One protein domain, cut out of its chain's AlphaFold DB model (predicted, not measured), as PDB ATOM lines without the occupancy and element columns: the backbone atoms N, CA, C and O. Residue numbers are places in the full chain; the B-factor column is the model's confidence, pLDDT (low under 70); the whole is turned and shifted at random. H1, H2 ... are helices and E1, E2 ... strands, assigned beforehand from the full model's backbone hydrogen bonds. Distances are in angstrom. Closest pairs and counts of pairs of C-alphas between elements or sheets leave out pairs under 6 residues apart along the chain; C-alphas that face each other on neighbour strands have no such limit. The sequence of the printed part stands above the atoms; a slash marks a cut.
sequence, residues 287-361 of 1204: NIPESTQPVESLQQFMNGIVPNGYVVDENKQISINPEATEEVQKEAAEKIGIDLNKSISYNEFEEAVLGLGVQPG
ATOM      1  N   ASN A 287     505.190 426.260 223.603       48.41
ATOM      2  CA  ASN A 287     506.586 426.098 223.226       48.41
ATOM      3  C   ASN A 287     507.305 425.429 224.403       48.41
ATOM      4  O   ASN A 287     507.712 426.118 225.336       48.41
ATOM      5  N   ILE A 288     507.382 424.095 224.386       61.88
ATOM      6  CA  ILE A 288     508.146 423.332 225.382       61.88
ATOM      7  C   ILE A 288     509.621 423.742 225.227       61.88
ATOM      8  O   ILE A 288     510.122 423.716 224.098       61.88
ATOM      9  N   PRO A 289     510.311 424.180 226.296       66.44
ATOM     10  CA  PRO A 289     511.744 424.432 226.234       66.44
ATOM     11  C   PRO A 289     512.476 423.137 225.885       66.44
ATOM     12  O   PRO A 289     512.261 422.130 226.556       66.44
ATOM     13  N   GLU A 290     513.349 423.167 224.877       69.69
ATOM     14  CA  GLU A 290     514.268 422.056 224.610       69.69
ATOM     15  C   GLU A 290     515.079 421.735 225.872       69.69
ATOM     16  O   GLU A 290     515.543 422.652 226.565       69.69
ATOM     17  N   SER A 291     515.368 420.457 226.120       71.38
ATOM     18  CA  SER A 291     516.257 420.038 227.213       71.38
ATOM     19  C   SER A 291     517.665 420.659 227.178       71.38
ATOM     20  O   SER A 291     518.405 420.591 228.162       71.38
ATOM     21  N   THR A 292     518.045 421.327 226.084       72.94
ATOM     22  CA  THR A 292     519.275 422.123 225.938       72.94
ATOM     23  C   THR A 292     519.300 423.392 226.805       72.94
ATOM     24  O   THR A 292     520.389 423.859 227.148       72.94
ATOM     25  N   GLN A 293     518.146 423.931 227.216       79.25
ATOM     26  CA  GLN A 293     518.030 425.223 227.917       79.25
ATOM     27  C   GLN A 293     518.636 425.232 229.343       79.25
ATOM     28  O   GLN A 293     518.846 424.166 229.931       79.25
ATOM     29  N   PRO A 294     518.941 426.413 229.926       83.94
ATOM     30  CA  PRO A 294     519.428 426.532 231.306       83.94
ATOM     31  C   PRO A 294     518.405 426.047 232.339       83.94
ATOM     32  O   PRO A 294     517.198 426.198 232.136       83.94
ATOM     33  N   VAL A 295     518.883 425.517 233.469       84.69
ATOM     34  CA  VAL A 295     518.044 424.928 234.532       84.69
ATOM     35  C   VAL A 295     517.020 425.930 235.065       84.69
ATOM     36  O   VAL A 295     515.872 425.566 235.285       84.69
ATOM     37  N   GLU A 296     517.366 427.212 235.163       82.12
ATOM     38  CA  GLU A 296     516.457 428.277 235.601       82.12
ATOM     39  C   GLU A 296     515.279 428.471 234.637       82.12
ATOM     40  O   GLU A 296     514.175 428.804 235.062       82.12
ATOM     41  N   SER A 297     515.500 428.247 233.337       74.00
ATOM     42  CA  SER A 297     514.448 428.332 232.314       74.00
ATOM     43  C   SER A 297     513.534 427.107 232.355       74.00
ATOM     44  O   SER A 297     512.320 427.243 232.198       74.00
ATOM     45  N   LEU A 298     514.098 425.927 232.634       80.00
ATOM     46  CA  LEU A 298     513.331 424.700 232.858       80.00
ATOM     47  C   LEU A 298     512.505 424.806 234.152       80.00
ATOM     48  O   LEU A 298     511.302 424.576 234.133       80.00
ATOM     49  N   GLN A 299     513.105 425.264 235.251       85.75
ATOM     50  CA  GLN A 299     512.434 425.502 236.532       85.75
ATOM     51  C   GLN A 299     511.298 426.530 236.417       85.75
ATOM     52  O   GLN A 299     510.233 426.335 237.002       85.75
ATOM     53  N   GLN A 300     511.484 427.614 235.652       76.12
ATOM     54  CA  GLN A 300     510.412 428.581 235.380       76.12
ATOM     55  C   GLN A 300     509.255 427.963 234.589       76.12
ATOM     56  O   GLN A 300     508.101 428.273 234.878       76.12
ATOM     57  N   PHE A 301     509.544 427.077 233.632       81.25
ATOM     58  CA  PHE A 301     508.517 426.334 232.905       81.25
ATOM     59  C   PHE A 301     507.762 425.365 233.830       81.25
ATOM     60  O   PHE A 301     506.535 425.411 233.872       81.25
ATOM     61  N   MET A 302     508.474 424.573 234.642       79.88
ATOM     62  CA  MET A 302     507.874 423.630 235.597       79.88
ATOM     63  C   MET A 302     507.028 424.333 236.674       79.88
ATOM     64  O   MET A 302     505.930 423.880 236.994       79.88
ATOM     65  N   ASN A 303     507.466 425.497 237.165       77.50
ATOM     66  CA  ASN A 303     506.680 426.341 238.076       77.50
ATOM     67  C   ASN A 303     505.429 426.954 237.418       77.50
ATOM     68  O   ASN A 303     504.541 427.426 238.125       77.50
ATOM     69  N   GLY A 304     505.353 426.964 236.084       64.25
ATOM     70  CA  GLY A 304     504.142 427.305 235.336       64.25
ATOM     71  C   GLY A 304     503.115 426.168 235.264       64.25
ATOM     72  O   GLY A 304     501.988 426.427 234.849       64.25
ATOM     73  N   ILE A 305     503.494 424.944 235.656       72.00
ATOM     74  CA  ILE A 305     502.622 423.760 235.697       72.00
ATOM     75  C   ILE A 305     501.922 423.689 237.055       72.00
ATOM     76  O   ILE A 305     500.708 423.834 237.134       72.00
ATOM     77  N   VAL A 306     502.705 423.539 238.128       75.56
ATOM     78  CA  VAL A 306     502.245 423.641 239.519       75.56
ATOM     79  C   VAL A 306     503.186 424.618 240.232       75.56
ATOM     80  O   VAL A 306     504.379 424.319 240.361       75.56
ATOM     81  N   PRO A 307     502.709 425.798 240.674       82.38
ATOM     82  CA  PRO A 307     503.550 426.795 241.331       82.38
ATOM     83  C   PRO A 307     504.263 426.227 242.563       82.38
ATOM     84  O   PRO A 307     503.622 425.769 243.504       82.38
ATOM     85  N   ASN A 308     505.598 426.272 242.555       83.38
ATOM     86  CA  ASN A 308     506.477 425.673 243.568       83.38
ATOM     87  C   ASN A 308     506.307 424.150 243.766       83.38
ATOM     88  O   ASN A 308     506.824 423.629 244.752       83.38
ATOM     89  N   GLY A 309     505.625 423.429 242.870       83.00
ATOM     90  CA  GLY A 309     505.385 421.984 243.000       83.00
ATOM     91  C   GLY A 309     506.571 421.098 242.607       83.00
ATOM     92  O   GLY A 309     506.634 419.946 243.028       83.00
ATOM     93  N   TYR A 310     507.532 421.628 241.845       89.25
ATOM     94  CA  TYR A 310     508.652 420.865 241.282       89.25
ATOM     95  C   TYR A 310     510.000 421.533 241.546       89.25
ATOM     96  O   TYR A 310     510.093 422.761 241.594       89.25
ATOM     97  N   VAL A 311     511.056 420.727 241.616       90.62
ATOM     98  CA  VAL A 311     512.454 421.167 241.587       90.62
ATOM     99  C   VAL A 311     513.138 420.528 240.381       90.62
ATOM    100  O   VAL A 311     513.014 419.325 240.158       90.62
ATOM    101  N   VAL A 312     513.844 421.338 239.594       90.94
ATOM    102  CA  VAL A 312     514.720 420.893 238.508       90.94
ATOM    103  C   VAL A 312     516.163 421.047 238.978       90.94
ATOM    104  O   VAL A 312     516.603 422.162 239.254       90.94
ATOM    105  N   ASP A 313     516.891 419.938 239.098       87.44
ATOM    106  CA  ASP A 313     518.280 419.951 239.572       87.44
ATOM    107  C   ASP A 313     519.292 420.340 238.469       87.44
ATOM    108  O   ASP A 313     518.953 420.512 237.293       87.44
ATOM    109  N   GLU A 314     520.573 420.459 238.837       85.44
ATOM    110  CA  GLU A 314     521.660 420.771 237.892       85.44
ATOM    111  C   GLU A 314     521.836 419.703 236.791       85.44
ATOM    112  O   GLU A 314     522.308 420.013 235.694       85.44
ATOM    113  N   ASN A 315     521.406 418.463 237.048       84.88
ATOM    114  CA  ASN A 315     521.405 417.347 236.099       84.88
ATOM    115  C   ASN A 315     520.129 417.299 235.235       84.88
ATOM    116  O   ASN A 315     519.970 416.375 234.431       84.88
ATOM    117  N   LYS A 316     519.233 418.285 235.380       86.94
ATOM    118  CA  LYS A 316     517.928 418.379 234.709       86.94
ATOM    119  C   LYS A 316     516.997 417.211 235.050       86.94
ATOM    120  O   LYS A 316     516.204 416.780 234.214       86.94
ATOM    121  N   GLN A 317     517.088 416.708 236.275       88.06
ATOM    122  CA  GLN A 317     516.102 415.823 236.888       88.06
ATOM    123  C   GLN A 317     514.973 416.664 237.482       88.06
ATOM    124  O   GLN A 317     515.226 417.619 238.214       88.06
ATOM    125  N   ILE A 318     513.735 416.300 237.168       85.25
ATOM    126  CA  ILE A 318     512.516 416.846 237.758       85.25
ATOM    127  C   ILE A 318     512.152 415.965 238.951       85.25
ATOM    128  O   ILE A 318     511.908 414.768 238.781       85.25
ATOM    129  N   SER A 319     512.069 416.556 240.136       88.44
ATOM    130  CA  SER A 319     511.496 415.950 241.339       88.44
ATOM    131  C   SER A 319     510.373 416.828 241.895       88.44
ATOM    132  O   SER A 319     510.223 417.993 241.519       88.44
ATOM    133  N   ILE A 320     509.549 416.268 242.778       87.69
ATOM    134  CA  ILE A 320     508.514 417.031 243.485       87.69
ATOM    135  C   ILE A 320     509.171 417.808 244.620       87.69
ATOM    136  O   ILE A 320     510.057 417.294 245.298       87.69
ATOM    137  N   ASN A 321     508.766 419.064 244.803       87.94
ATOM    138  CA  ASN A 321     509.377 419.945 245.788       87.94
ATOM    139  C   ASN A 321     509.037 419.492 247.223       87.94
ATOM    140  O   ASN A 321     507.883 419.647 247.636       87.94
ATOM    141  N   PRO A 322     510.009 419.010 248.023       81.00
ATOM    142  CA  PRO A 322     509.743 418.542 249.382       81.00
ATOM    143  C   PRO A 322     509.420 419.688 250.356       81.00
ATOM    144  O   PRO A 322     508.890 419.436 251.434       81.00
ATOM    145  N   GLU A 323     509.716 420.942 249.993       84.12
ATOM    146  CA  GLU A 323     509.370 422.131 250.785       84.12
ATOM    147  C   GLU A 323     507.951 422.660 250.491       84.12
ATOM    148  O   GLU A 323     507.477 423.577 251.164       84.12
ATOM    149  N   ALA A 324     507.253 422.102 249.493       83.94
ATOM    150  CA  ALA A 324     505.854 422.428 249.222       83.94
ATOM    151  C   ALA A 324     504.912 421.775 250.252       83.94
ATOM    152  O   ALA A 324     505.252 420.774 250.880       83.94
ATOM    153  N   THR A 325     503.702 422.317 250.416       89.06
ATOM    154  CA  THR A 325     502.664 421.713 251.272       89.06
ATOM    155  C   THR A 325     502.178 420.378 250.700       89.06
ATOM    156  O   THR A 325     502.175 420.199 249.485       89.06
ATOM    157  N   GLU A 326     501.708 419.456 251.552       80.44
ATOM    158  CA  GLU A 326     501.234 418.120 251.130       80.44
ATOM    159  C   GLU A 326     500.193 418.172 249.994       80.44
ATOM    160  O   GLU A 326     500.227 417.348 249.083       80.44
ATOM    161  N   GLU A 327     499.302 419.170 250.005       79.50
ATOM    162  CA  GLU A 327     498.319 419.404 248.937       79.50
ATOM    163  C   GLU A 327     498.992 419.694 247.584       79.50
ATOM    164  O   GLU A 327     498.631 419.090 246.575       79.50
ATOM    165  N   VAL A 328     500.018 420.553 247.573       78.44
ATOM    166  CA  VAL A 328     500.777 420.934 246.368       78.44
ATOM    167  C   VAL A 328     501.695 419.802 245.906       78.44
ATOM    168  O   VAL A 328     501.848 419.599 244.705       78.44
ATOM    169  N   GLN A 329     502.273 419.022 246.826       78.12
ATOM    170  CA  GLN A 329     503.053 417.826 246.481       78.12
ATOM    171  C   GLN A 329     502.174 416.753 245.825       78.12
ATOM    172  O   GLN A 329     502.551 416.164 244.811       78.12
ATOM    173  N   LYS A 330     500.978 416.517 246.380       77.62
ATOM    174  CA  LYS A 330     500.005 415.566 245.835       77.62
ATOM    175  C   LYS A 330     499.490 416.010 244.468       77.62
ATOM    176  O   LYS A 330     499.405 415.179 243.566       77.62
ATOM    177  N   GLU A 331     499.194 417.299 244.304       71.56
ATOM    178  CA  GLU A 331     498.869 417.868 242.999       71.56
ATOM    179  C   GLU A 331     500.029 417.633 242.020       71.56
ATOM    180  O   GLU A 331     499.841 416.985 240.992       71.56
ATOM    181  N   ALA A 332     501.250 418.045 242.372       73.31
ATOM    182  CA  ALA A 332     502.432 417.892 241.528       73.31
ATOM    183  C   ALA A 332     502.662 416.443 241.043       73.31
ATOM    184  O   ALA A 332     502.987 416.238 239.867       73.31
ATOM    185  N   ALA A 333     502.435 415.449 241.910       74.81
ATOM    186  CA  ALA A 333     502.494 414.025 241.575       74.81
ATOM    187  C   ALA A 333     501.439 413.619 240.541       74.81
ATOM    188  O   ALA A 333     501.770 413.038 239.503       74.81
ATOM    189  N   GLU A 334     500.175 413.966 240.792       72.44
ATOM    190  CA  GLU A 334     499.044 413.613 239.930       72.44
ATOM    191  C   GLU A 334     499.182 414.213 238.522       72.44
ATOM    192  O   GLU A 334     498.853 413.561 237.532       72.44
ATOM    193  N   LYS A 335     499.699 415.444 238.414       63.69
ATOM    194  CA  LYS A 335     499.717 416.189 237.147       63.69
ATOM    195  C   LYS A 335     500.777 415.739 236.134       63.69
ATOM    196  O   LYS A 335     500.576 415.962 234.943       63.69
ATOM    197  N   ILE A 336     501.886 415.136 236.571       63.44
ATOM    198  CA  ILE A 336     502.945 414.622 235.669       63.44
ATOM    199  C   ILE A 336     503.082 413.089 235.764       63.44
ATOM    200  O   ILE A 336     503.738 412.473 234.929       63.44
ATOM    201  N   GLY A 337     502.408 412.443 236.721       63.94
ATOM    202  CA  GLY A 337     502.458 410.989 236.900       63.94
ATOM    203  C   GLY A 337     503.771 410.505 237.520       63.94
ATOM    204  O   GLY A 337     504.229 409.407 237.209       63.94
ATOM    205  N   ILE A 338     504.388 411.330 238.372       66.75
ATOM    206  CA  ILE A 338     505.631 411.012 239.089       66.75
ATOM    207  C   ILE A 338     505.269 410.626 240.526       66.75
ATOM    208  O   ILE A 338     504.567 411.373 241.206       66.75
ATOM    209  N   ASP A 339     505.767 409.485 241.011       70.12
ATOM    210  CA  ASP A 339     505.646 409.129 242.431       70.12
ATOM    211  C   ASP A 339     506.377 410.157 243.311       70.12
ATOM    212  O   ASP A 339     507.480 410.582 242.974       70.12
ATOM    213  N   LEU A 340     505.825 410.474 244.490       63.69
ATOM    214  CA  LEU A 340     506.345 411.494 245.426       63.69
ATOM    215  C   LEU A 340     507.853 411.401 245.736       63.69
ATOM    216  O   LEU A 340     508.483 412.419 246.005       63.69
ATOM    217  N   ASN A 341     508.433 410.200 245.655       66.31
ATOM    218  CA  ASN A 341     509.836 409.917 245.976       66.31
ATOM    219  C   ASN A 341     510.707 409.585 244.745       66.31
ATOM    220  O   ASN A 341     511.801 409.042 244.905       66.31
ATOM    221  N   LYS A 342     510.236 409.842 243.518       70.75
ATOM    222  CA  LYS A 342     510.990 409.594 242.276       70.75
ATOM    223  C   LYS A 342     511.326 410.897 241.559       70.75
ATOM    224  O   LYS A 342     510.576 411.866 241.609       70.75
ATOM    225  N   SER A 343     512.447 410.885 240.845       77.69
ATOM    226  CA  SER A 343     512.785 411.895 239.847       77.69
ATOM    227  C   SER A 343     512.739 411.292 238.445       77.69
ATOM    228  O   SER A 343     513.041 410.110 238.272       77.69
ATOM    229  N   ILE A 344     512.393 412.107 237.453       79.94
ATOM    230  CA  ILE A 344     512.507 411.764 236.026       79.94
ATOM    231  C   ILE A 344     513.428 412.767 235.339       79.94
ATOM    232  O   ILE A 344     513.471 413.934 235.736       79.94
ATOM    233  N   SER A 345     514.141 412.372 234.287       81.12
ATOM    234  CA  SER A 345     514.896 413.353 233.508       81.12
ATOM    235  C   SER A 345     513.954 414.257 232.712       81.12
ATOM    236  O   SER A 345     512.891 413.841 232.246       81.12
ATOM    237  N   TYR A 346     514.371 415.502 232.482       78.94
ATOM    238  CA  TYR A 346     513.634 416.422 231.621       78.94
ATOM    239  C   TYR A 346     513.495 415.880 230.181       78.94
ATOM    240  O   TYR A 346     512.502 416.164 229.523       78.94
ATOM    241  N   ASN A 347     514.436 415.048 229.707       71.94
ATOM    242  CA  ASN A 347     514.311 414.346 228.422       71.94
ATOM    243  C   ASN A 347     513.157 413.331 228.423       71.94
ATOM    244  O   ASN A 347     512.395 413.291 227.467       71.94
ATOM    245  N   GLU A 348     513.009 412.521 229.475       69.44
ATOM    246  CA  GLU A 348     511.904 411.553 229.585       69.44
ATOM    247  C   GLU A 348     510.553 412.265 229.717       69.44
ATOM    248  O   GLU A 348     509.568 411.833 229.124       69.44
ATOM    249  N   PHE A 349     510.516 413.394 230.429       76.38
ATOM    250  CA  PHE A 349     509.358 414.287 230.459       76.38
ATOM    251  C   PHE A 349     509.033 414.855 229.064       76.38
ATOM    252  O   PHE A 349     507.884 414.785 228.625       76.38
ATOM    253  N   GLU A 350     510.033 415.367 228.339       62.88
ATOM    254  CA  GLU A 350     509.877 415.881 226.974       62.88
ATOM    255  C   GLU A 350     509.372 414.777 226.026       62.88
ATOM    256  O   GLU A 350     508.373 414.974 225.335       62.88
ATOM    257  N   GLU A 351     509.966 413.580 226.046       53.62
ATOM    258  CA  GLU A 351     509.527 412.436 225.236       53.62
ATOM    259  C   GLU A 351     508.122 411.939 225.606       53.62
ATOM    260  O   GLU A 351     507.337 411.631 224.704       53.62
ATOM    261  N   ALA A 352     507.755 411.910 226.891       56.66
ATOM    262  CA  ALA A 352     506.411 411.536 227.334       56.66
ATOM    263  C   ALA A 352     505.348 412.532 226.837       56.66
ATOM    264  O   ALA A 352     504.327 412.124 226.274       56.66
ATOM    265  N   VAL A 353     505.606 413.839 226.959       54.12
ATOM    266  CA  VAL A 353     504.697 414.894 226.474       54.12
ATOM    267  C   VAL A 353     504.612 414.901 224.940       54.12
ATOM    268  O   VAL A 353     503.526 415.077 224.379       54.12
ATOM    269  N   LEU A 354     505.719 414.637 224.236       46.66
ATOM    270  CA  LEU A 354     505.726 414.470 222.778       46.66
ATOM    271  C   LEU A 354     504.987 413.193 222.327       46.66
ATOM    272  O   LEU A 354     504.327 413.185 221.282       46.66
ATOM    273  N   GLY A 355     505.054 412.122 223.122       36.75
ATOM    274  CA  GLY A 355     504.340 410.860 222.905       36.75
ATOM    275  C   GLY A 355     502.815 410.994 222.980       36.75
ATOM    276  O   GLY A 355     502.104 410.278 222.275       36.75
ATOM    277  N   LEU A 356     502.311 411.971 223.743       36.97
ATOM    278  CA  LEU A 356     500.885 412.319 223.839       36.97
ATOM    279  C   LEU A 356     500.352 413.116 222.626       36.97
ATOM    280  O   LEU A 356     499.178 413.485 222.587       36.97
ATOM    281  N   GLY A 357     501.176 413.356 221.598       32.47
ATOM    282  CA  GLY A 357     500.745 413.931 220.317       32.47
ATOM    283  C   GLY A 357     500.908 415.450 220.188       32.47
ATOM    284  O   GLY A 357     500.511 416.023 219.167       32.47
ATOM    285  N   VAL A 358     501.533 416.105 221.167       36.34
ATOM    286  CA  VAL A 358     502.076 417.463 221.010       36.34
ATOM    287  C   VAL A 358     503.400 417.356 220.243       36.34
ATOM    288  O   VAL A 358     504.190 416.467 220.525       36.34
ATOM    289  N   GLN A 359     503.674 418.226 219.262       32.09
ATOM    290  CA  GLN A 359     504.995 418.274 218.607       32.09
ATOM    291  C   GLN A 359     505.469 419.704 218.304       32.09
ATOM    292  O   GLN A 359     504.628 420.591 218.103       32.09
ATOM    293  N   PRO A 360     506.801 419.940 218.250       29.92
ATOM    294  CA  PRO A 360     507.379 421.280 218.262       29.92
ATOM    295  C   PRO A 360     507.157 422.050 216.956       29.92
ATOM    296  O   PRO A 360     506.902 421.501 215.878       29.92
ATOM    297  N   GLY A 361     507.248 423.375 217.041       35.62
ATOM    298  CA  GLY A 361     506.898 424.257 215.937       35.62
ATOM    299  C   GLY A 361     507.995 424.438 214.884       35.62
ATOM    300  O   GLY A 361     508.786 425.363 215.028       35.62
TER     301      GLY A 361
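What this domain is: This is residues 287 to 361 of the 1204 residues of the protein "Peptidase_M23 domain-containing protein" of Rubinisphaera sp (UniProt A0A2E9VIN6). A small antiparallel hairpin, E1 and E2, forms the middle, and three helices that touch no other helix surround it: H1 packs on E1, H2 and H3 at opposite ends of E2. The 75 printed residues hold H1 E1 E2 H2 H3 in order, mostly helix, with under half in named elements. It is compact, radius of gyration of the C-alphas 11.8 A, spanning 36 by 24 by 19 A.

How they stand to each other: E1, residues 310 to 312, and E2, 317 to 320, are antiparallel at 160 degrees; N 311 and O 319, 2.9 A apart, are within hydrogen-bond range. Closest C-alphas are Gln 299 of H1, residues 295 to 302, and Val 312 of E1, 5.5 A; Gln 329 of H2, residues 326 to 336, and Ile 320 of E2, 6.3 A; Tyr 346 of H3, residues 346 to 355, and Gln 317 of E2, 5.8 A. H2 and H3 are only just apart, closest 8.3 A. Every O i to N i+4 pair is within hydrogen-bond range in H1 and H3, 6 of 7 in H2.

Where its parts are: From first to last C-alpha, H2 measures 15.9 A, H3 13.9 A. C-alpha 295 is at (518.044, 424.928, 234.532), C-alpha 355 at (504.340, 410.860, 222.905).

The domain as a whole: Glu 326 and Gly 361 have the farthest C-alphas, 36.2 A. The printed part has no cut and no long link. pLDDT is under 70 at 24 residues, among them 350 to 361.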